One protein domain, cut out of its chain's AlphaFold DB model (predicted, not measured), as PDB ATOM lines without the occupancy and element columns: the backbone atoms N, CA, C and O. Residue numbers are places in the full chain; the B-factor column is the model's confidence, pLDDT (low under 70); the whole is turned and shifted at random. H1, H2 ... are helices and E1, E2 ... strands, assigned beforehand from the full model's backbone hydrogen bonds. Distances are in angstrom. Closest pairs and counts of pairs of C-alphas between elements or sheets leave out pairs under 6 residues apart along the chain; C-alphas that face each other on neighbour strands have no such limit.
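AT A GLANCE: This is residues 119 to 223 and 347 to 399 of the 471 residues of the protein "PHB domain-containing protein" of Candidatus Harrisonbacteria bacterium CG10_big_fil_rev_8_21_14_0_10_45_28 (UniProt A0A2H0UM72). What is the main picture? A strongly twisted sheet, with long E3 and E4 side by side and short E1 and E2 along the other side of E3, curls round the long helix H1, while H3 packs on E4. H4 and H5 pack on H3, and short H2 and H6 lie near the two ends of E4. What makes it up? The printed part has 158 residues with four named strands and six named helices: along the chain E1, E2 and E3 come first, then the helices H1 to H6, and E4 comes last; the class is mixed, helices and strands, and in the branched sheet E1 and E3, E2 and E3, and E3 and E4 are antiparallel neighbours. It is compact, with a radius of gyration of the C-alphas of 15.5 A and spans of 48 by 36 by 21 A.

IN THESE COORDINATES: Where are the strands? E1 is residues 119 to 122, from C-alpha 119 at (-35.937, -17.213, 23.416), and E2 is 131 to 134. E3 is 140 to 151, 33.5 A long, and E4 is 386 to 397, 29.4 A long, ending at C-alpha 397 at (-30.749, -27.742, 45.784). Where are the helices? H1 is residues 169 to 188, 27.9 A long, H2 193 to 198 and H3 200 to 212, 18.2 A long. H4 is 347 to 354, H5 356 to 368, 18.3 A long, and H6 379 to 384.

HOW THE PARTS SIT: How is the sheet paired? E1, with N 121 and O 147 at 2.8 A, and E2, with N 133 and O 141 at 3.0 A in a hairpin, lie on one side of E3. On the other side is E4, with N 148 and O 390 at 2.8 A; E4 bends by 65 degrees at residue 389. What is on the sheet? H1 is on it, with C-alphas 133 and 185 closest to E2 at 5.7 A. H3 and H2 are on the same face, each at a height of 8.2 A over the sheet; H5 and H6 only graze it. What does the hub H3 touch? It touches H1, C-alphas 183 and 207 closest at 6.5 A, H4, 202 and 353 at 4.6 A, H5, 202 and 356 at 6.5 A, and H6, 211 and 380 at 6.6 A. Are the helix backbones complete? Every O i to N i+4 pair is within hydrogen-bond range in H1, H3, H4, H5 and H6, and 1 of 2 in H2.

THE WHOLE: How far does it reach? The two C-alphas farthest apart, those of Asn 159 and Arg 194, are 47.7 A apart. Where is it interrupted or long-linked? Residues 224 to 346 are not printed, with 13.1 A between C-alphas 223 and 347, and the link from E3 to H1, residues 152 to 168, is long. Where is confidence low? The model's pLDDT is under 70 at residues 126, 223 and 370 to 371.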
ATOM      1  N   VAL A 119     -36.142 -17.984  22.196       90.69
ATOM      2  CA  VAL A 119     -35.937 -17.213  23.416       90.69
ATOM      3  C   VAL A 119     -35.655 -18.172  24.569       90.69
ATOM      4  O   VAL A 119     -36.401 -19.124  24.806       90.69
ATOM      5  N   ASN A 120     -34.561 -17.918  25.289       90.25
ATOM      6  CA  ASN A 120     -34.236 -18.617  26.529       90.25
ATOM      7  C   ASN A 120     -34.794 -17.823  27.713       90.25
ATOM      8  O   ASN A 120     -34.232 -16.794  28.088       90.25
ATOM      9  N   THR A 121     -35.853 -18.331  28.331       87.75
ATOM     10  CA  THR A 121     -36.459 -17.738  29.524       87.75
ATOM     11  C   THR A 121     -35.993 -18.489  30.767       87.75
ATOM     12  O   THR A 121     -36.068 -19.716  30.832       87.75
ATOM     13  N   VAL A 122     -35.523 -17.764  31.783       88.31
ATOM     14  CA  VAL A 122     -35.258 -18.338  33.111       88.31
ATOM     15  C   VAL A 122     -36.578 -18.456  33.872       88.31
ATOM     16  O   VAL A 122     -37.350 -17.499  33.913       88.31
ATOM     17  N   LEU A 123     -36.831 -19.618  34.478       84.69
ATOM     18  CA  LEU A 123     -38.041 -19.856  35.273       84.69
ATOM     19  C   LEU A 123     -38.160 -18.827  36.392       84.69
ATOM     20  O   LEU A 123     -37.174 -18.569  37.078       84.69
ATOM     21  N   ASN A 124     -39.357 -18.286  36.624       80.62
ATOM     22  CA  ASN A 124     -39.597 -17.348  37.720       80.62
ATOM     23  C   ASN A 124     -38.590 -16.179  37.757       80.62
ATOM     24  O   ASN A 124     -38.097 -15.808  38.827       80.62
ATOM     25  N   ALA A 125     -38.282 -15.567  36.607       70.38
ATOM     26  CA  ALA A 125     -37.393 -14.399  36.534       70.38
ATOM     27  C   ALA A 125     -37.797 -13.289  37.532       70.38
ATOM     28  O   ALA A 125     -36.938 -12.705  38.192       70.38
ATOM     29  N   ASN A 126     -39.107 -13.093  37.739       69.81
ATOM     30  CA  ASN A 126     -39.667 -12.124  38.690       69.81
ATOM     31  C   ASN A 126     -39.433 -12.499  40.170       69.81
ATOM     32  O   ASN A 126     -39.415 -11.618  41.028       69.81
ATOM     33  N   ARG A 127     -39.208 -13.783  40.489       70.88
ATOM     34  CA  ARG A 127     -38.943 -14.302  41.850       70.88
ATOM     35  C   ARG A 127     -37.489 -14.764  42.032       70.88
ATOM     36  O   ARG A 127     -37.200 -15.642  42.839       70.88
ATOM     37  N   GLY A 128     -36.559 -14.177  41.275       75.00
ATOM     38  CA  GLY A 128     -35.125 -14.448  41.416       75.00
ATOM     39  C   GLY A 128     -34.645 -15.741  40.753       75.00
ATOM     40  O   GLY A 128     -33.581 -16.240  41.115       75.00
ATOM     41  N   GLY A 129     -35.396 -16.282  39.790       80.44
ATOM     42  CA  GLY A 129     -34.955 -17.423  38.985       80.44
ATOM     43  C   GLY A 129     -35.173 -18.793  39.634       80.44
ATOM     44  O   GLY A 129     -34.530 -19.764  39.236       80.44
ATOM     45  N   LYS A 130     -36.000 -18.866  40.687       86.75
ATOM     46  CA  LYS A 130     -36.145 -20.053  41.541       86.75
ATOM     47  C   LYS A 130     -37.602 -20.486  41.661       86.75
ATOM     48  O   LYS A 130     -38.493 -19.663  41.864       86.75
ATOM     49  N   VAL A 131     -37.829 -21.791  41.584       89.31
ATOM     50  CA  VAL A 131     -39.098 -22.446  41.928       89.31
ATOM     51  C   VAL A 131     -38.888 -23.164  43.258       89.31
ATOM     52  O   VAL A 131     -37.925 -23.920  43.396       89.31
ATOM     53  N   ILE A 132     -39.741 -22.900  44.247       90.31
ATOM     54  CA  ILE A 132     -39.640 -23.515  45.575       90.31
ATOM     55  C   ILE A 132     -40.792 -24.497  45.725       90.31
ATOM     56  O   ILE A 132     -41.946 -24.090  45.714       90.31
ATOM     57  N   VAL A 133     -40.480 -25.779  45.895       92.69
ATOM     58  CA  VAL A 133     -41.485 -26.830  46.112       92.69
ATOM     59  C   VAL A 133     -41.248 -27.534  47.439       92.69
ATOM     60  O   VAL A 133     -40.114 -27.629  47.908       92.69
ATOM     61  N   THR A 134     -42.323 -28.022  48.058       93.19
ATOM     62  CA  THR A 134     -42.245 -28.805  49.299       93.19
ATOM     63  C   THR A 134     -42.392 -30.284  48.973       93.19
ATOM     64  O   THR A 134     -43.362 -30.683  48.334       93.19
ATOM     65  N   SER A 135     -41.424 -31.090  49.392       93.50
ATOM     66  CA  SER A 135     -41.410 -32.536  49.182       93.50
ATOM     67  C   SER A 135     -42.257 -33.304  50.196       93.50
ATOM     68  O   SER A 135     -42.685 -32.760  51.217       93.50
ATOM     69  N   ARG A 136     -42.436 -34.607  49.952       91.50
ATOM     70  CA  ARG A 136     -43.145 -35.541  50.839       91.50
ATOM     71  C   ARG A 136     -42.578 -35.560  52.258       91.50
ATOM     72  O   ARG A 136     -43.324 -35.549  53.234       91.50
ATOM     73  N   ASP A 137     -41.254 -35.522  52.378       90.50
ATOM     74  CA  ASP A 137     -40.521 -35.431  53.645       90.50
ATOM     75  C   ASP A 137     -40.538 -34.014  54.261       90.50
ATOM     76  O   ASP A 137     -39.823 -33.742  55.225       90.50
ATOM     77  N   LYS A 138     -41.403 -33.122  53.750       90.19
ATOM     78  CA  LYS A 138     -41.641 -31.743  54.211       90.19
ATOM     79  C   LYS A 138     -40.414 -30.836  54.122       90.19
ATOM     80  O   LYS A 138     -40.347 -29.818  54.812       90.19
ATOM     81  N   PHE A 139     -39.448 -31.174  53.271       89.31
ATOM     82  CA  PHE A 139     -38.339 -30.278  52.970       89.31
ATOM     83  C   PHE A 139     -38.702 -29.350  51.819       89.31
ATOM     84  O   PHE A 139     -39.353 -29.733  50.852       89.31
ATOM     85  N   GLN A 140     -38.245 -28.107  51.917       90.56
ATOM     86  CA  GLN A 140     -38.282 -27.192  50.788       90.56
ATOM     87  C   GLN A 140     -37.100 -27.480  49.865       90.56
ATOM     88  O   GLN A 140     -35.978 -27.700  50.330       90.56
ATOM     89  N   ILE A 141     -37.363 -27.472  48.564       91.62
ATOM     90  CA  ILE A 141     -36.387 -27.677  47.498       91.62
ATOM     91  C   ILE A 141     -36.425 -26.450  46.599       91.62
ATOM     92  O   ILE A 141     -37.493 -26.039  46.153       91.62
ATOM     93  N   GLU A 142     -35.254 -25.893  46.315       91.75
ATOM     94  CA  GLU A 142     -35.063 -24.843  45.323       91.75
ATOM     95  C   GLU A 142     -34.666 -25.472  43.987       91.75
ATOM     96  O   GLU A 142     -33.679 -26.205  43.883       91.75
ATOM     97  N   ILE A 143     -35.439 -25.169  42.952       92.19
ATOM     98  CA  ILE A 143     -35.240 -25.673  41.600       92.19
ATOM     99  C   ILE A 143     -34.959 -24.489  40.679       92.19
ATOM    100  O   ILE A 143     -35.735 -23.534  40.619       92.19
ATOM    101  N   ILE A 144     -33.840 -24.558  39.956       92.06
ATOM    102  CA  ILE A 144     -33.419 -23.548  38.983       92.06
ATOM    103  C   ILE A 144     -33.408 -24.192  37.604       92.06
ATOM    104  O   ILE A 144     -32.789 -25.238  37.389       92.06
ATOM    105  N   GLY A 145     -34.066 -23.548  36.648       92.81
ATOM    106  CA  GLY A 145     -34.139 -24.031  35.278       92.81
ATOM    107  C   GLY A 145     -34.426 -22.922  34.279       92.81
ATOM    108  O   GLY A 145     -34.703 -21.775  34.635       92.81
ATOM    109  N   SER A 146     -34.345 -23.286  33.008       93.12
ATOM    110  CA  SER A 146     -34.623 -22.409  31.877       93.12
ATOM    111  C   SER A 146     -35.412 -23.148  30.809       93.12
ATOM    112  O   SER A 146     -35.197 -24.343  30.589       93.12
ATOM    113  N   ILE A 147     -36.259 -22.420  30.098       94.00
ATOM    114  CA  ILE A 147     -37.054 -22.919  28.983       94.00
ATOM    115  C   ILE A 147     -36.617 -22.223  27.706       94.00
ATOM    116  O   ILE A 147     -36.357 -21.025  27.693       94.00
ATOM    117  N   GLN A 148     -36.528 -23.002  26.636       93.38
ATOM    118  CA  GLN A 148     -36.334 -22.517  25.282       93.38
ATOM    119  C   GLN A 148     -37.679 -22.566  24.571       93.38
ATOM    120  O   GLN A 148     -38.247 -23.650  24.410       93.38
ATOM    121  N   GLN A 149     -38.170 -21.411  24.148       92.75
ATOM    122  CA  GLN A 149     -39.465 -21.274  23.495       92.75
ATOM    123  C   GLN A 149     -39.364 -20.383  22.265       92.75
ATOM    124  O   GLN A 149     -38.432 -19.592  22.135       92.75
ATOM    125  N   ARG A 150     -40.335 -20.496  21.366       91.31
ATOM    126  CA  ARG A 150     -40.500 -19.577  20.237       91.31
ATOM    127  C   ARG A 150     -41.981 -19.276  20.002       91.31
ATOM    128  O   ARG A 150     -42.810 -20.141  20.288       91.31
ATOM    129  N   PRO A 151     -42.335 -18.109  19.446       91.25
ATOM    130  CA  PRO A 151     -43.707 -17.843  19.033       91.25
ATOM    131  C   PRO A 151     -44.168 -18.832  17.955       91.25
ATOM    132  O   PRO A 151     -43.431 -19.124  17.005       91.25
ATOM    133  N   ASN A 152     -45.397 -19.332  18.081       88.75
ATOM    134  CA  ASN A 152     -46.012 -20.220  17.102       88.75
ATOM    135  C   ASN A 152     -47.178 -19.512  16.412       88.75
ATOM    136  O   ASN A 152     -48.294 -19.436  16.919       88.75
ATOM    137  N   ALA A 153     -46.924 -19.028  15.199       85.56
ATOM    138  CA  ALA A 153     -47.910 -18.270  14.444       85.56
ATOM    139  C   ALA A 153     -49.115 -19.096  13.956       85.56
ATOM    140  O   ALA A 153     -50.093 -18.515  13.495       85.56
ATOM    141  N   LYS A 154     -49.044 -20.433  14.020       83.31
ATOM    142  CA  LYS A 154     -50.159 -21.314  13.641       83.31
ATOM    143  C   LYS A 154     -51.209 -21.437  14.743       83.31
ATOM    144  O   LYS A 154     -52.345 -21.782  14.443       83.31
ATOM    145  N   VAL A 155     -50.836 -21.171  15.994       86.19
ATOM    146  CA  VAL A 155     -51.746 -21.279  17.133       86.19
ATOM    147  C   VAL A 155     -52.539 -19.987  17.244       86.19
ATOM    148  O   VAL A 155     -52.034 -18.944  17.678       86.19
ATOM    149  N   GLY A 156     -53.785 -20.069  16.792       83.75
ATOM    150  CA  GLY A 156     -54.715 -18.957  16.783       83.75
ATOM    151  C   GLY A 156     -55.690 -18.978  17.958       83.75
ATOM    152  O   GLY A 156     -55.912 -19.998  18.605       83.75
ATOM    153  N   ASP A 157     -56.320 -17.838  18.221       83.94
ATOM    154  CA  ASP A 157     -57.568 -17.807  18.975       83.94
ATOM    155  C   ASP A 157     -58.745 -18.353  18.134       83.94
ATOM    156  O   ASP A 157     -58.580 -18.675  16.960       83.94
ATOM    157  N   ARG A 158     -59.965 -18.410  18.688       82.62
ATOM    158  CA  ARG A 158     -61.188 -18.872  17.992       82.62
ATOM    159  C   ARG A 158     -61.444 -18.194  16.642       82.62
ATOM    160  O   ARG A 158     -62.139 -18.746  15.797       82.62
ATOM    161  N   ASN A 159     -60.899 -16.995  16.450       81.44
ATOM    162  CA  ASN A 159     -61.014 -16.213  15.220       81.44
ATOM    163  C   ASN A 159     -59.834 -16.417  14.245       81.44
ATOM    164  O   ASN A 159     -59.770 -15.741  13.220       81.44
ATOM    165  N   GLY A 160     -58.885 -17.300  14.568       81.94
ATOM    166  CA  GLY A 160     -57.677 -17.571  13.785       81.94
ATOM    167  C   GLY A 160     -56.561 -16.534  13.944       81.94
ATOM    168  O   GLY A 160     -55.606 -16.561  13.175       81.94
ATOM    169  N   PHE A 161     -56.658 -15.604  14.903       85.00
ATOM    170  CA  PHE A 161     -55.599 -14.617  15.155       85.00
ATOM    171  C   PHE A 161     -54.474 -15.214  16.000       85.00
ATOM    172  O   PHE A 161     -54.793 -15.854  16.999       85.00
ATOM    173  N   PRO A 162     -53.188 -14.976  15.681       85.25
ATOM    174  CA  PRO A 162     -52.085 -15.556  16.441       85.25
ATOM    175  C   PRO A 162     -52.119 -15.121  17.909       85.25
ATOM    176  O   PRO A 162     -52.047 -13.929  18.216       85.25
ATOM    177  N   ARG A 163     -52.224 -16.097  18.815       86.94
ATOM    178  CA  ARG A 163     -52.548 -15.839  20.224       86.94
ATOM    179  C   ARG A 163     -51.432 -15.123  20.991       86.94
ATOM    180  O   ARG A 163     -51.716 -14.282  21.838       86.94
ATOM    181  N   PHE A 164     -50.174 -15.391  20.649       85.00
ATOM    182  CA  PHE A 164     -49.016 -14.833  21.354       85.00
ATOM    183  C   PHE A 164     -48.930 -13.292  21.279       85.00
ATOM    184  O   PHE A 164     -48.312 -12.680  22.135       85.00
ATOM    185  N   ILE A 165     -49.553 -12.645  20.282       84.75
ATOM    186  CA  ILE A 165     -49.512 -11.176  20.094       84.75
ATOM    187  C   ILE A 165     -50.394 -10.457  21.116       84.75
ATOM    188  O   ILE A 165     -50.221  -9.272  21.399       84.75
ATOM    189  N   GLU A 166     -51.420 -11.139  21.612       83.62
ATOM    190  CA  GLU A 166     -52.364 -10.571  22.574       83.62
ATOM    191  C   GLU A 166     -51.830 -10.621  24.002       83.62
ATOM    192  O   GLU A 166     -52.361  -9.936  24.876       83.62
ATOM    193  N   MET A 167     -50.784 -11.413  24.234       86.56
ATOM    194  CA  MET A 167     -50.240 -11.669  25.555       86.56
ATOM    195  C   MET A 167     -48.916 -10.942  25.739       86.56
ATOM    196  O   MET A 167     -48.057 -10.949  24.862       86.56
ATOM    197  N   ASP A 168     -48.755 -10.321  26.903       89.50
ATOM    198  CA  ASP A 168     -47.463  -9.785  27.310       89.50
ATOM    199  C   ASP A 168     -46.495 -10.938  27.618       89.50
ATOM    200  O   ASP A 168     -46.892 -11.975  28.161       89.50
ATOM    201  N   GLU A 169     -45.212 -10.749  27.315       86.75
ATOM    202  CA  GLU A 169     -44.167 -11.750  27.553       86.75
ATOM    203  C   GLU A 169     -44.094 -12.140  29.034       86.75
ATOM    204  O   GLU A 169     -43.803 -13.289  29.370       86.75
ATOM    205  N   THR A 170     -44.402 -11.203  29.936       88.44
ATOM    206  CA  THR A 170     -44.453 -11.454  31.382       88.44
ATOM    207  C   THR A 170     -45.517 -12.490  31.746       88.44
ATOM    208  O   THR A 170     -45.220 -13.428  32.482       88.44
ATOM    209  N   VAL A 171     -46.714 -12.385  31.160       91.12
ATOM    210  CA  VAL A 171     -47.843 -13.299  31.389       91.12
ATOM    211  C   VAL A 171     -47.531 -14.691  30.853       91.12
ATOM    212  O   VAL A 171     -47.848 -15.688  31.501       91.12
ATOM    213  N   ILE A 172     -46.877 -14.767  29.689       90.62
ATOM    214  CA  ILE A 172     -46.421 -16.037  29.112       90.62
ATOM    215  C   ILE A 172     -45.411 -16.700  30.058       90.62
ATOM    216  O   ILE A 172     -45.561 -17.865  30.422       90.62
ATOM    217  N   ASN A 173     -44.402 -15.951  30.504       90.25
ATOM    218  CA  ASN A 173     -43.339 -16.480  31.355       90.25
ATOM    219  C   ASN A 173     -43.841 -16.896  32.749       90.25
ATOM    220  O   ASN A 173     -43.380 -17.909  33.282       90.25
ATOM    221  N   GLU A 174     -44.779 -16.147  33.332       90.38
ATOM    222  CA  GLU A 174     -45.440 -16.508  34.591       90.38
ATOM    223  C   GLU A 174     -46.292 -17.763  34.418       90.38
ATOM    224  O   GLU A 174     -46.088 -18.729  35.144       90.38
ATOM    225  N   GLY A 175     -47.141 -17.823  33.389       91.38
ATOM    226  CA  GLY A 175     -48.002 -18.982  33.157       91.38
ATOM    227  C   GLY A 175     -47.241 -20.282  32.878       91.38
ATOM    228  O   GLY A 175     -47.672 -21.357  33.291       91.38
ATOM    229  N   ILE A 176     -46.085 -20.201  32.215       92.06
ATOM    230  CA  ILE A 176     -45.195 -21.356  32.045       92.06
ATOM    231  C   ILE A 176     -44.531 -21.737  33.369       92.06
ATOM    232  O   ILE A 176     -44.397 -22.924  33.664       92.06
ATOM    233  N   SER A 177     -44.096 -20.752  34.158       92.44
ATOM    234  CA  SER A 177     -43.464 -21.017  35.452       92.44
ATOM    235  C   SER A 177     -44.448 -21.666  36.427       92.44
ATOM    236  O   SER A 177     -44.070 -22.635  37.080       92.44
ATOM    237  N   ASP A 178     -45.703 -21.213  36.443       92.62
ATOM    238  CA  ASP A 178     -46.792 -21.808  37.223       92.62
ATOM    239  C   ASP A 178     -47.037 -23.263  36.798       92.62
ATOM    240  O   ASP A 178     -47.067 -24.160  37.634       92.62
ATOM    241  N   ALA A 179     -47.099 -23.541  35.492       93.31
ATOM    242  CA  ALA A 179     -47.275 -24.910  35.010       93.31
ATOM    243  C   ALA A 179     -46.096 -25.834  35.371       93.31
ATOM    244  O   ALA A 179     -46.277 -27.022  35.642       93.31
ATOM    245  N   VAL A 180     -44.870 -25.303  35.382       93.75
ATOM    246  CA  VAL A 180     -43.696 -26.036  35.872       93.75
ATOM    247  C   VAL A 180     -43.795 -26.280  37.376       93.75
ATOM    248  O   VAL A 180     -43.497 -27.388  37.820       93.75
ATOM    249  N   GLU A 181     -44.205 -25.278  38.153       93.31
ATOM    250  CA  GLU A 181     -44.404 -25.379  39.600       93.31
ATOM    251  C   GLU A 181     -45.468 -26.426  39.947       93.31
ATOM    252  O   GLU A 181     -45.212 -27.270  40.803       93.31
ATOM    253  N   ASP A 182     -46.579 -26.470  39.211       93.56
ATOM    254  CA  ASP A 182     -47.642 -27.466  39.375       93.56
ATOM    255  C   ASP A 182     -47.133 -28.894  39.125       93.56
ATOM    256  O   ASP A 182     -47.340 -29.797  39.942       93.56
ATOM    257  N   VAL A 183     -46.406 -29.112  38.021       93.12
ATOM    258  CA  VAL A 183     -45.843 -30.434  37.693       93.12
ATOM    259  C   VAL A 183     -44.800 -30.853  38.729       93.12
ATOM    260  O   VAL A 183     -44.798 -31.999  39.186       93.12
ATOM    261  N   LEU A 184     -43.908 -29.942  39.121       93.62
ATOM    262  CA  LEU A 184     -42.887 -30.216  40.130       93.62
ATOM    263  C   LEU A 184     -43.506 -30.458  41.508       93.62
ATOM    264  O   LEU A 184     -43.061 -31.367  42.205       93.62
ATOM    265  N   GLY A 185     -44.538 -29.702  41.878       92.88
ATOM    266  CA  GLY A 185     -45.289 -29.846  43.120       92.88
ATOM    267  C   GLY A 185     -46.000 -31.194  43.208       92.88
ATOM    268  O   GLY A 185     -45.881 -31.881  44.223       92.88
ATOM    269  N   ALA A 186     -46.638 -31.634  42.120       91.88
ATOM    270  CA  ALA A 186     -47.267 -32.953  42.042       91.88
ATOM    271  C   ALA A 186     -46.255 -34.097  42.241       91.88
ATOM    272  O   ALA A 186     -46.534 -35.063  42.948       91.88
ATOM    273  N   ILE A 187     -45.053 -33.982  41.666       92.94
ATOM    274  CA  ILE A 187     -43.972 -34.965  41.859       92.94
ATOM    275  C   ILE A 187     -43.407 -34.869  43.287       92.94
ATOM    276  O   ILE A 187     -43.066 -35.887  43.894       92.94
ATOM    277  N   ALA A 188     -43.306 -33.655  43.834       92.69
ATOM    278  CA  ALA A 188     -42.722 -33.393  45.147       92.69
ATOM    279  C   ALA A 188     -43.591 -33.953  46.267       92.69
ATOM    280  O   ALA A 188     -43.051 -34.521  47.212       92.69
ATOM    281  N   GLY A 189     -44.916 -33.908  46.119       91.12
ATOM    282  CA  GLY A 189     -45.844 -34.517  47.072       91.12
ATOM    283  C   GLY A 189     -45.646 -36.026  47.260       91.12
ATOM    284  O   GLY A 189     -45.962 -36.553  48.324       91.12
ATOM    285  N   VAL A 190     -45.079 -36.723  46.270       92.06
ATOM    286  CA  VAL A 190     -44.937 -38.190  46.284       92.06
ATOM    287  C   VAL A 190     -43.518 -38.654  46.625       92.06
ATOM    288  O   VAL A 190     -43.333 -39.739  47.186       92.06
ATOM    289  N   HIS A 191     -42.503 -37.845  46.318       92.94
ATOM    290  CA  HIS A 191     -41.096 -38.222  46.458       92.94
ATOM    291  C   HIS A 191     -40.336 -37.373  47.480       92.94
ATOM    292  O   HIS A 191     -40.530 -36.165  47.593       92.94
ATOM    293  N   ASP A 192     -39.383 -38.008  48.163       92.31
ATOM    294  CA  ASP A 192     -38.474 -37.333  49.092       92.31
ATOM    295  C   ASP A 192     -37.516 -36.383  48.370       92.31
ATOM    296  O   ASP A 192     -37.084 -36.636  47.235       92.31
ATOM    297  N   ALA A 193     -37.061 -35.344  49.068       90.25
ATOM    298  CA  ALA A 193     -36.193 -34.329  48.480       90.25
ATOM    299  C   ALA A 193     -34.844 -34.856  47.969       90.25
ATOM    300  O   ALA A 193     -34.294 -34.358  46.985       90.25
ATOM    301  N   ARG A 194     -34.299 -35.918  48.571       88.88
ATOM    302  CA  ARG A 194     -33.065 -36.555  48.068       88.88
ATOM    303  C   ARG A 194     -33.256 -37.209  46.698       88.88
ATOM    304  O   ARG A 194     -32.319 -37.279  45.895       88.88
ATOM    305  N   THR A 195     -34.469 -37.669  46.406       91.06
ATOM    306  CA  THR A 195     -34.807 -38.279  45.116       91.06
ATOM    307  C   THR A 195     -34.756 -37.243  43.996       91.06
ATOM    308  O   THR A 195     -34.280 -37.544  42.904       91.06
ATOM    309  N   PHE A 196     -35.142 -36.000  44.286       91.06
ATOM    310  CA  PHE A 196     -35.080 -34.884  43.342       91.06
ATOM    311  C   PHE A 196     -33.653 -34.572  42.886       91.06
ATOM    312  O   PHE A 196     -33.402 -34.393  41.694       91.06
ATOM    313  N   ILE A 197     -32.702 -34.579  43.823       89.62
ATOM    314  CA  ILE A 197     -31.283 -34.329  43.531       89.62
ATOM    315  C   ILE A 197     -30.689 -35.492  42.727       89.62
ATOM    316  O   ILE A 197     -30.019 -35.281  41.715       89.62
ATOM    317  N   SER A 198     -30.952 -36.733  43.151       91.50
ATOM    318  CA  SER A 198     -30.380 -37.926  42.509       91.50
ATOM    319  C   SER A 198     -30.963 -38.211  41.121       91.50
ATOM    320  O   SER A 198     -30.230 -38.634  40.229       91.50
ATOM    321  N   LYS A 199     -32.259 -37.950  40.905       93.94
ATOM    322  CA  LYS A 199     -32.981 -38.243  39.652       93.94
ATOM    323  C   LYS A 199     -33.359 -36.985  38.860       93.94
ATOM    324  O   LYS A 199     -34.361 -36.977  38.144       93.94
ATOM    325  N   ARG A 200     -32.527 -35.936  38.926       92.75
ATOM    326  CA  ARG A 200     -32.752 -34.644  38.243       92.75
ATOM    327  C   ARG A 200     -33.056 -34.765  36.744       92.75
ATOM    328  O   ARG A 200     -33.861 -34.017  36.206       92.75
ATOM    329  N   GLU A 201     -32.426 -35.721  36.061       93.00
ATOM    330  CA  GLU A 201     -32.614 -35.917  34.621       93.00
ATOM    331  C   GLU A 201     -34.015 -36.446  34.295       93.00
ATOM    332  O   GLU A 201     -34.647 -35.960  33.361       93.00
ATOM    333  N   GLY A 202     -34.524 -37.396  35.088       93.31
ATOM    334  CA  GLY A 202     -35.891 -37.895  34.941       93.31
ATOM    335  C   GLY A 202     -36.915 -36.786  35.179       93.31
ATOM    336  O   GLY A 202     -37.847 -36.638  34.396       93.31
ATOM    337  N   LEU A 203     -36.675 -35.949  36.191       94.31
ATOM    338  CA  LEU A 203     -37.477 -34.760  36.494       94.31
ATOM    339  C   LEU A 203     -37.549 -33.784  35.317       94.31
ATOM    340  O   LEU A 203     -38.641 -33.409  34.895       94.31
ATOM    341  N   ALA A 204     -36.400 -33.430  34.739       94.88
ATOM    342  CA  ALA A 204     -36.344 -32.543  33.581       94.88
ATOM    343  C   ALA A 204     -37.130 -33.100  32.384       94.88
ATOM    344  O   ALA A 204     -37.764 -32.341  31.653       94.88
ATOM    345  N   LEU A 205     -37.108 -34.422  32.182       95.00
ATOM    346  CA  LEU A 205     -37.850 -35.060  31.097       95.00
ATOM    347  C   LEU A 205     -39.351 -35.130  31.353       95.00
ATOM    348  O   LEU A 205     -40.103 -34.965  30.395       95.00
ATOM    349  N   ILE A 206     -39.785 -35.337  32.600       94.75
ATOM    350  CA  ILE A 206     -41.208 -35.274  32.953       94.75
ATOM    351  C   ILE A 206     -41.735 -33.884  32.630       94.75
ATOM    352  O   ILE A 206     -42.637 -33.772  31.804       94.75
ATOM    353  N   VAL A 207     -41.101 -32.848  33.188       95.00
ATOM    354  CA  VAL A 207     -41.502 -31.453  32.970       95.00
ATOM    355  C   VAL A 207     -41.487 -31.121  31.482       95.00
ATOM    356  O   VAL A 207     -42.475 -30.634  30.947       95.00
ATOM    357  N   ARG A 208     -40.412 -31.458  30.760       94.62
ATOM    358  CA  ARG A 208     -40.369 -31.221  29.312       94.62
ATOM    359  C   ARG A 208     -41.526 -31.903  28.585       94.62
ATOM    360  O   ARG A 208     -42.130 -31.291  27.717       94.62
ATOM    361  N   SER A 209     -41.823 -33.158  28.918       92.56
ATOM    362  CA  SER A 209     -42.880 -33.906  28.241       92.56
ATOM    363  C   SER A 209     -44.277 -33.361  28.519       92.56
ATOM    364  O   SER A 209     -45.077 -33.327  27.597       92.56
ATOM    365  N   THR A 210     -44.554 -32.891  29.736       93.06
ATOM    366  CA  THR A 210     -45.844 -32.277  30.080       93.06
ATOM    367  C   THR A 210     -46.001 -30.892  29.462       93.06
ATOM    368  O   THR A 210     -47.104 -30.504  29.106       93.06
ATOM    369  N   LEU A 211     -44.900 -30.149  29.313       92.81
ATOM    370  CA  LEU A 211     -44.919 -28.834  28.678       92.81
ATOM    371  C   LEU A 211     -45.056 -28.906  27.152       92.81
ATOM    372  O   LEU A 211     -45.651 -28.017  26.561       92.81
ATOM    373  N   GLN A 212     -44.473 -29.920  26.512       90.69
ATOM    374  CA  GLN A 212     -44.341 -29.988  25.051       90.69
ATOM    375  C   GLN A 212     -45.398 -30.862  24.366       90.69
ATOM    376  O   GLN A 212     -45.579 -30.776  23.158       90.69
ATOM    377  N   LEU A 213     -46.040 -31.775  25.092       90.06
ATOM    378  CA  LEU A 213     -46.940 -32.750  24.486       90.06
ATOM    379  C   LEU A 213     -48.359 -32.541  24.996       90.06
ATOM    380  O   LEU A 213     -48.570 -32.268  26.177       90.06
ATOM    381  N   SER A 214     -49.328 -32.741  24.104       88.12
ATOM    382  CA  SER A 214     -50.725 -32.955  24.486       88.12
ATOM    383  C   SER A 214     -50.821 -34.043  25.569       88.12
ATOM    384  O   SER A 214     -50.069 -35.023  25.478       88.12
ATOM    385  N   PRO A 215     -51.726 -33.928  26.564       84.12
ATOM    386  CA  PRO A 215     -51.877 -34.904  27.650       84.12
ATOM    387  C   PRO A 215     -51.920 -36.356  27.146       84.12
ATOM    388  O   PRO A 215     -51.152 -37.208  27.588       84.12
ATOM    389  N   LEU A 216     -52.690 -36.599  26.082       81.62
ATOM    390  CA  LEU A 216     -52.841 -37.915  25.451       81.62
ATOM    391  C   LEU A 216     -51.558 -38.471  24.820       81.62
ATOM    392  O   LEU A 216     -51.518 -39.634  24.451       81.62
ATOM    393  N   ARG A 217     -50.518 -37.654  24.639       83.25
ATOM    394  CA  ARG A 217     -49.242 -38.060  24.036       83.25
ATOM    395  C   ARG A 217     -48.086 -38.092  25.014       83.25
ATOM    396  O   ARG A 217     -46.958 -38.419  24.625       83.25
ATOM    397  N   VAL A 218     -48.336 -37.725  26.267       86.62
ATOM    398  CA  VAL A 218     -47.311 -37.768  27.293       86.62
ATOM    399  C   VAL A 218     -46.985 -39.241  27.565       86.62
ATOM    400  O   VAL A 218     -47.898 -40.006  27.872       86.62
ATOM    401  N   PRO A 219     -45.707 -39.662  27.507       85.62
ATOM    402  CA  PRO A 219     -45.332 -41.073  27.616       85.62
ATOM    403  C   PRO A 219     -45.947 -41.781  28.836       85.62
ATOM    404  O   PRO A 219     -46.441 -42.896  28.741       85.62
ATOM    405  N   HIS A 220     -45.976 -41.124  29.992       83.69
ATOM    406  CA  HIS A 220     -46.534 -41.739  31.197       83.69
ATOM    407  C   HIS A 220     -48.071 -41.763  31.259       83.69
ATOM    408  O   HIS A 220     -48.605 -42.419  32.147       83.69
ATOM    409  N   GLN A 221     -48.773 -41.038  30.386       84.50
ATOM    410  CA  GLN A 221     -50.239 -41.049  30.307       84.50
ATOM    411  C   GLN A 221     -50.730 -42.027  29.244       84.50
ATOM    412  O   GLN A 221     -51.695 -42.739  29.489       84.50
ATOM    413  N   ASP A 222     -50.025 -42.103  28.113       79.56
ATOM    414  CA  ASP A 222     -50.305 -43.057  27.048       79.56
ATOM    415  C   ASP A 222     -49.111 -43.999  26.832       79.56
ATOM    416  O   ASP A 222     -48.102 -43.677  26.186       79.56
ATOM    417  N   LEU A 223     -49.243 -45.214  27.367       69.88
ATOM    418  CA  LEU A 223     -48.267 -46.281  27.172       69.88
ATOM    419  C   LEU A 223     -48.125 -46.652  25.693       69.88
ATOM    420  O   LEU A 223     -47.051 -47.096  25.288       69.88
ATOM    421  N   LEU A 347     -44.606 -43.822  40.301       88.00
ATOM    422  CA  LEU A 347     -43.773 -44.582  39.371       88.00
ATOM    423  C   LEU A 347     -43.251 -43.725  38.214       88.00
ATOM    424  O   LEU A 347     -42.264 -44.103  37.575       88.00
ATOM    425  N   ARG A 348     -43.837 -42.545  37.964       90.56
ATOM    426  CA  ARG A 348     -43.443 -41.658  36.853       90.56
ATOM    427  C   ARG A 348     -41.954 -41.330  36.889       90.56
ATOM    428  O   ARG A 348     -41.262 -41.493  35.888       90.56
ATOM    429  N   LEU A 349     -41.404 -40.937  38.037       91.75
ATOM    430  CA  LEU A 349     -39.981 -40.590  38.112       91.75
ATOM    431  C   LEU A 349     -39.065 -41.784  37.811       91.75
ATOM    432  O   LEU A 349     -38.049 -41.635  37.125       91.75
ATOM    433  N   ALA A 350     -39.428 -42.979  38.281       88.69
ATOM    434  CA  ALA A 350     -38.705 -44.206  37.962       88.69
ATOM    435  C   ALA A 350     -38.799 -44.538  36.466       88.69
ATOM    436  O   ALA A 350     -37.773 -44.844  35.850       88.69
ATOM    437  N   PHE A 351     -39.986 -44.388  35.876       89.94
ATOM    438  CA  PHE A 351     -40.240 -44.582  34.452       89.94
ATOM    439  C   PHE A 351     -39.329 -43.691  33.595       89.94
ATOM    440  O   PHE A 351     -38.559 -44.193  32.775       89.94
ATOM    441  N   TYR A 352     -39.313 -42.376  33.836       91.81
ATOM    442  CA  TYR A 352     -38.478 -41.456  33.053       91.81
ATOM    443  C   TYR A 352     -36.987 -41.661  33.282       91.81
ATOM    444  O   TYR A 352     -36.201 -41.456  32.361       91.81
ATOM    445  N   THR A 353     -36.581 -42.102  34.474       90.44
ATOM    446  CA  THR A 353     -35.181 -42.466  34.735       90.44
ATOM    447  C   THR A 353     -34.782 -43.698  33.914       90.44
ATOM    448  O   THR A 353     -33.710 -43.727  33.305       90.44
ATOM    449  N   HIS A 354     -35.656 -44.704  33.851       87.06
ATOM    450  CA  HIS A 354     -35.403 -45.941  33.120       87.06
ATOM    451  C   HIS A 354     -35.403 -45.726  31.598       87.06
ATOM    452  O   HIS A 354     -34.472 -46.144  30.911       87.06
ATOM    453  N   PHE A 355     -36.391 -44.997  31.073       87.44
ATOM    454  CA  PHE A 355     -36.584 -44.785  29.634       87.44
ATOM    455  C   PHE A 355     -36.010 -43.454  29.107       87.44
ATOM    456  O   PHE A 355     -36.311 -43.061  27.975       87.44
ATOM    457  N   HIS A 356     -35.146 -42.776  29.874       90.31
ATOM    458  CA  HIS A 356     -34.663 -41.413  29.594       90.31
ATOM    459  C   HIS A 356     -34.169 -41.209  28.152       90.31
ATOM    460  O   HIS A 356     -34.513 -40.220  27.506       90.31
ATOM    461  N   ARG A 357     -33.391 -42.153  27.602       89.50
ATOM    462  CA  ARG A 357     -32.820 -42.045  26.248       89.50
ATOM    463  C   ARG A 357     -33.894 -42.032  25.160       89.50
ATOM    464  O   ARG A 357     -33.785 -41.255  24.213       89.50
ATOM    465  N   ARG A 358     -34.913 -42.882  25.293       85.31
ATOM    466  CA  ARG A 358     -36.008 -43.008  24.318       85.31
ATOM    467  C   ARG A 358     -36.938 -41.803  24.401       85.31
ATOM    468  O   ARG A 358     -37.246 -41.200  23.379       85.31
ATOM    469  N   VAL A 359     -37.280 -41.384  25.620       90.12
ATOM    470  CA  VAL A 359     -38.063 -40.163  25.852       90.12
ATOM    471  C   VAL A 359     -37.344 -38.931  25.291       90.12
ATOM    472  O   VAL A 359     -37.960 -38.129  24.600       90.12
ATOM    473  N   LYS A 360     -36.026 -38.795  25.496       90.62
ATOM    474  CA  LYS A 360     -35.235 -37.701  24.902       90.62
ATOM    475  C   LYS A 360     -35.321 -37.666  23.381       90.62
ATOM    476  O   LYS A 360     -35.465 -36.588  22.811       90.62
ATOM    477  N   GLN A 361     -35.203 -38.822  22.731       88.06
ATOM    478  CA  GLN A 361     -35.309 -38.920  21.274       88.06
ATOM    479  C   GLN A 361     -36.706 -38.541  20.793       88.06
ATOM    480  O   GLN A 361     -36.825 -37.765  19.854       88.06
ATOM    481  N   TYR A 362     -37.742 -39.021  21.476       86.19
ATOM    482  CA  TYR A 362     -39.120 -38.670  21.163       86.19
ATOM    483  C   TYR A 362     -39.387 -37.175  21.257       86.19
ATOM    484  O   TYR A 362     -39.897 -36.587  20.311       86.19
ATOM    485  N   LEU A 363     -38.982 -36.552  22.365       88.81
ATOM    486  CA  LEU A 363     -39.143 -35.116  22.555       88.81
ATOM    487  C   LEU A 363     -38.346 -34.338  21.506       88.81
ATOM    488  O   LEU A 363     -38.862 -33.385  20.946       88.81
ATOM    489  N   ALA A 364     -37.128 -34.772  21.168       88.69
ATOM    490  CA  ALA A 364     -36.348 -34.139  20.106       88.69
ATOM    491  C   ALA A 364     -37.006 -34.269  18.719       88.69
ATOM    492  O   ALA A 364     -36.945 -33.330  17.925       88.69
ATOM    493  N   ASP A 365     -37.627 -35.411  18.419       84.69
ATOM    494  CA  ASP A 365     -38.377 -35.625  17.179       84.69
ATOM    495  C   ASP A 365     -39.662 -34.788  17.140       84.69
ATOM    496  O   ASP A 365     -39.985 -34.238  16.085       84.69
ATOM    497  N   ALA A 366     -40.352 -34.650  18.278       82.81
ATOM    498  CA  ALA A 366     -41.508 -33.772  18.435       82.81
ATOM    499  C   ALA A 366     -41.109 -32.303  18.220       82.81
ATOM    500  O   ALA A 366     -41.695 -31.639  17.375       82.81
ATOM    501  N   SER A 367     -40.021 -31.823  18.840       82.12
ATOM    502  CA  SER A 367     -39.531 -30.444  18.648       82.12
ATOM    503  C   SER A 367     -39.132 -30.128  17.196       82.12
ATOM    504  O   SER A 367     -39.124 -28.972  16.778       82.12
ATOM    505  N   ARG A 368     -38.743 -31.142  16.409       80.62
ATOM    506  CA  ARG A 368     -38.365 -30.973  14.992       80.62
ATOM    507  C   ARG A 368     -39.566 -30.862  14.062       80.62
ATOM    508  O   ARG A 368     -39.409 -30.373  12.943       80.62
ATOM    509  N   ARG A 369     -40.728 -31.353  14.483       71.19
ATOM    510  CA  ARG A 369     -41.957 -31.357  13.696       71.19
ATOM    511  C   ARG A 369     -42.928 -30.404  14.374       71.19
ATOM    512  O   ARG A 369     -43.683 -30.868  15.219       71.19
ATOM    513  N   PRO A 370     -42.908 -29.099  14.038       65.31
ATOM    514  CA  PRO A 370     -43.934 -28.197  14.543       65.31
ATOM    515  C   PRO A 370     -45.282 -28.792  14.148       65.31
ATOM    516  O   PRO A 370     -45.552 -28.953  12.951       65.31
ATOM    517  N   SER A 371     -46.059 -29.213  15.144       66.06
ATOM    518  CA  SER A 371     -47.321 -29.895  14.905       66.06
ATOM    519  C   SER A 371     -48.230 -28.962  14.117       66.06
ATOM    520  O   SER A 371     -48.365 -27.771  14.398       66.06
ATOM    521  N   GLU A 372     -48.789 -29.492  13.033       70.06
ATOM    522  CA  GLU A 372     -49.777 -28.758  12.237       70.06
ATOM    523  C   GLU A 372     -51.181 -28.914  12.820       70.06
ATOM    524  O   GLU A 372     -52.057 -28.111  12.518       70.06
ATOM    525  N   ASN A 373     -51.362 -29.927  13.667       79.88
ATOM    526  CA  ASN A 373     -52.618 -30.278  14.298       79.88
ATOM    527  C   ASN A 373     -52.631 -29.767  15.742       79.88
ATOM    528  O   ASN A 373     -51.723 -30.075  16.517       79.88
ATOM    529  N   GLU A 374     -53.692 -29.042  16.101       79.94
ATOM    530  CA  GLU A 374     -53.898 -28.512  17.453       79.94
ATOM    531  C   GLU A 374     -53.942 -29.624  18.512       79.94
ATOM    532  O   GLU A 374     -53.408 -29.445  19.601       79.94
ATOM    533  N   ASP A 375     -54.457 -30.807  18.159       83.25
ATOM    534  CA  ASP A 375     -54.567 -31.968  19.057       83.25
ATOM    535  C   ASP A 375     -53.214 -32.514  19.551       83.25
ATOM    536  O   ASP A 375     -53.154 -33.306  20.495       83.25
ATOM    537  N   GLU A 376     -52.114 -32.144  18.890       83.44
ATOM    538  CA  GLU A 376     -50.768 -32.596  19.246       83.44
ATOM    539  C   GLU A 376     -50.032 -31.617  20.163       83.44
ATOM    540  O   GLU A 376     -49.040 -32.011  20.779       83.44
ATOM    541  N   LEU A 377     -50.504 -30.371  20.236       87.56
ATOM    542  CA  LEU A 377     -49.912 -29.315  21.049       87.56
ATOM    543  C   LEU A 377     -50.281 -29.492  22.518       87.56
ATOM    544  O   LEU A 377     -51.357 -29.996  22.856       87.56
ATOM    545  N   SER A 378     -49.391 -29.058  23.402       91.81
ATOM    546  CA  SER A 378     -49.728 -29.006  24.821       91.81
ATOM    547  C   SER A 378     -50.761 -27.914  25.104       91.81
ATOM    548  O   SER A 378     -50.894 -26.932  24.368       91.81
ATOM    549  N   GLU A 379     -51.468 -28.037  26.226       91.81
ATOM    550  CA  GLU A 379     -52.398 -26.995  26.677       91.81
ATOM    551  C   GLU A 379     -51.704 -25.640  26.856       91.81
ATOM    552  O   GLU A 379     -52.312 -24.599  26.628       91.81
ATOM    553  N   ILE A 380     -50.421 -25.641  27.221       92.44
ATOM    554  CA  ILE A 380     -49.616 -24.435  27.442       92.44
ATOM    555  C   ILE A 380     -49.260 -23.791  26.103       92.44
ATOM    556  O   ILE A 380     -49.434 -22.585  25.933       92.44
ATOM    557  N   GLU A 381     -48.828 -24.590  25.130       91.62
ATOM    558  CA  GLU A 381     -48.551 -24.125  23.770       91.62
ATOM    559  C   GLU A 381     -49.806 -23.532  23.123       91.62
ATOM    560  O   GLU A 381     -49.761 -22.423  22.587       91.62
ATOM    561  N   LEU A 382     -50.950 -24.212  23.269       91.81
ATOM    562  CA  LEU A 382     -52.254 -23.722  22.821       91.81
ATOM    563  C   LEU A 382     -52.672 -22.448  23.555       91.81
ATOM    564  O   LEU A 382     -53.188 -21.510  22.945       91.81
ATOM    565  N   ARG A 383     -52.469 -22.390  24.873       91.75
ATOM    566  CA  ARG A 383     -52.878 -21.254  25.705       91.75
ATOM    567  C   ARG A 383     -52.085 -19.993  25.399       91.75
ATOM    568  O   ARG A 383     -52.690 -18.930  25.398       91.75
ATOM    569  N   PHE A 384     -50.787 -20.091  25.129       92.31
ATOM    570  CA  PHE A 384     -49.929 -18.917  24.928       92.31
ATOM    571  C   PHE A 384     -49.553 -18.662  23.462       92.31
ATOM    572  O   PHE A 384     -48.994 -17.616  23.149       92.31
ATOM    573  N   GLY A 385     -49.876 -19.574  22.543       91.31
ATOM    574  CA  GLY A 385     -49.502 -19.433  21.135       91.31
ATOM    575  C   GLY A 385     -48.002 -19.596  20.890       91.31
ATOM    576  O   GLY A 385     -47.427 -18.906  20.048       91.31
ATOM    577  N   ILE A 386     -47.355 -20.479  21.647       92.12
ATOM    578  CA  ILE A 386     -45.905 -20.704  21.628       92.12
ATOM    579  C   ILE A 386     -45.585 -22.157  21.274       92.12
ATOM    580  O   ILE A 386     -46.465 -23.009  21.248       92.12
ATOM    581  N   ASP A 387     -44.317 -22.427  20.998       91.69
ATOM    582  CA  ASP A 387     -43.755 -23.765  20.816       91.69
ATOM    583  C   ASP A 387     -42.593 -23.941  21.800       91.69
ATOM    584  O   ASP A 387     -41.653 -23.132  21.823       91.69
ATOM    585  N   ILE A 388     -42.684 -24.968  22.645       92.19
ATOM    586  CA  ILE A 388     -41.704 -25.260  23.688       92.19
ATOM    587  C   ILE A 388     -40.675 -26.238  23.128       92.19
ATOM    588  O   ILE A 388     -40.908 -27.431  22.935       92.19
ATOM    589  N   ILE A 389     -39.462 -25.742  22.912       91.12
ATOM    590  CA  ILE A 389     -38.402 -26.498  22.242       91.12
ATOM    591  C   ILE A 389     -37.643 -27.359  23.245       91.12
ATOM    592  O   ILE A 389     -37.365 -28.534  22.994       91.12
ATOM    593  N   ALA A 390     -37.281 -26.783  24.390       91.69
ATOM    594  CA  ALA A 390     -36.524 -27.493  25.406       91.69
ATOM    595  C   ALA A 390     -36.773 -26.934  26.805       91.69
ATOM    596  O   ALA A 390     -36.931 -25.736  27.004       91.69
ATOM    597  N   PHE A 391     -36.716 -27.827  27.786       94.31
ATOM    598  CA  PHE A 391     -36.634 -27.493  29.200       94.31
ATOM    599  C   PHE A 391     -35.276 -27.962  29.712       94.31
ATOM    600  O   PHE A 391     -34.880 -29.106  29.455       94.31
ATOM    601  N   ASN A 392     -34.562 -27.087  30.413       92.44
ATOM    602  CA  ASN A 392     -33.245 -27.378  30.949       92.44
ATOM    603  C   ASN A 392     -33.219 -27.114  32.454       92.44
ATOM    604  O   ASN A 392     -33.414 -25.987  32.906       92.44
ATOM    605  N   LEU A 393     -32.971 -28.169  33.222       92.62
ATOM    606  CA  LEU A 393     -32.879 -28.111  34.675       92.62
ATOM    607  C   LEU A 393     -31.424 -27.845  35.062       92.62
ATOM    608  O   LEU A 393     -30.565 -28.705  34.855       92.62
ATOM    609  N   ALA A 394     -31.140 -26.654  35.584       90.94
ATOM    610  CA  ALA A 394     -29.783 -26.220  35.896       90.94
ATOM    611  C   ALA A 394     -29.318 -26.766  37.250       90.94
ATOM    612  O   ALA A 394     -28.262 -27.399  37.339       90.94
ATOM    613  N   SER A 395     -30.118 -26.565  38.298       90.50
ATOM    614  CA  SER A 395     -29.815 -27.077  39.632       90.50
ATOM    615  C   SER A 395     -31.073 -27.438  40.410       90.50
ATOM    616  O   SER A 395     -32.169 -26.933  40.164       90.50
ATOM    617  N   VAL A 396     -30.885 -28.365  41.344       90.62
ATOM    618  CA  VAL A 396     -31.879 -28.782  42.325       90.62
ATOM    619  C   VAL A 396     -31.143 -28.855  43.646       90.62
ATOM    620  O   VAL A 396     -30.227 -29.663  43.795       90.62
ATOM    621  N   ASP A 397     -31.506 -27.981  44.568       89.44
ATOM    622  CA  ASP A 397     -30.749 -27.742  45.784       89.44
ATOM    623  C   ASP A 397     -31.673 -27.531  46.979       89.44
ATOM    624  O   ASP A 397     -32.817 -27.107  46.855       89.44
ATOM    625  N   PHE A 398     -31.154 -27.793  48.175       87.94
ATOM    626  CA  PHE A 398     -31.811 -27.354  49.399       87.94
ATOM    627  C   PHE A 398     -31.560 -25.860  49.642       87.94
ATOM    628  O   PHE A 398     -30.427 -25.408  49.395       87.94
ATOM    629  N   PRO A 399     -32.540 -25.135  50.224       86.12
ATOM    630  CA  PRO A 399     -32.324 -23.807  50.777       86.12
ATOM    631  C   PRO A 399     -31.113 -23.794  51.721       86.12
ATOM    632  O   PRO A 399     -30.833 -24.809  52.378       86.12
TER     633      PRO A 399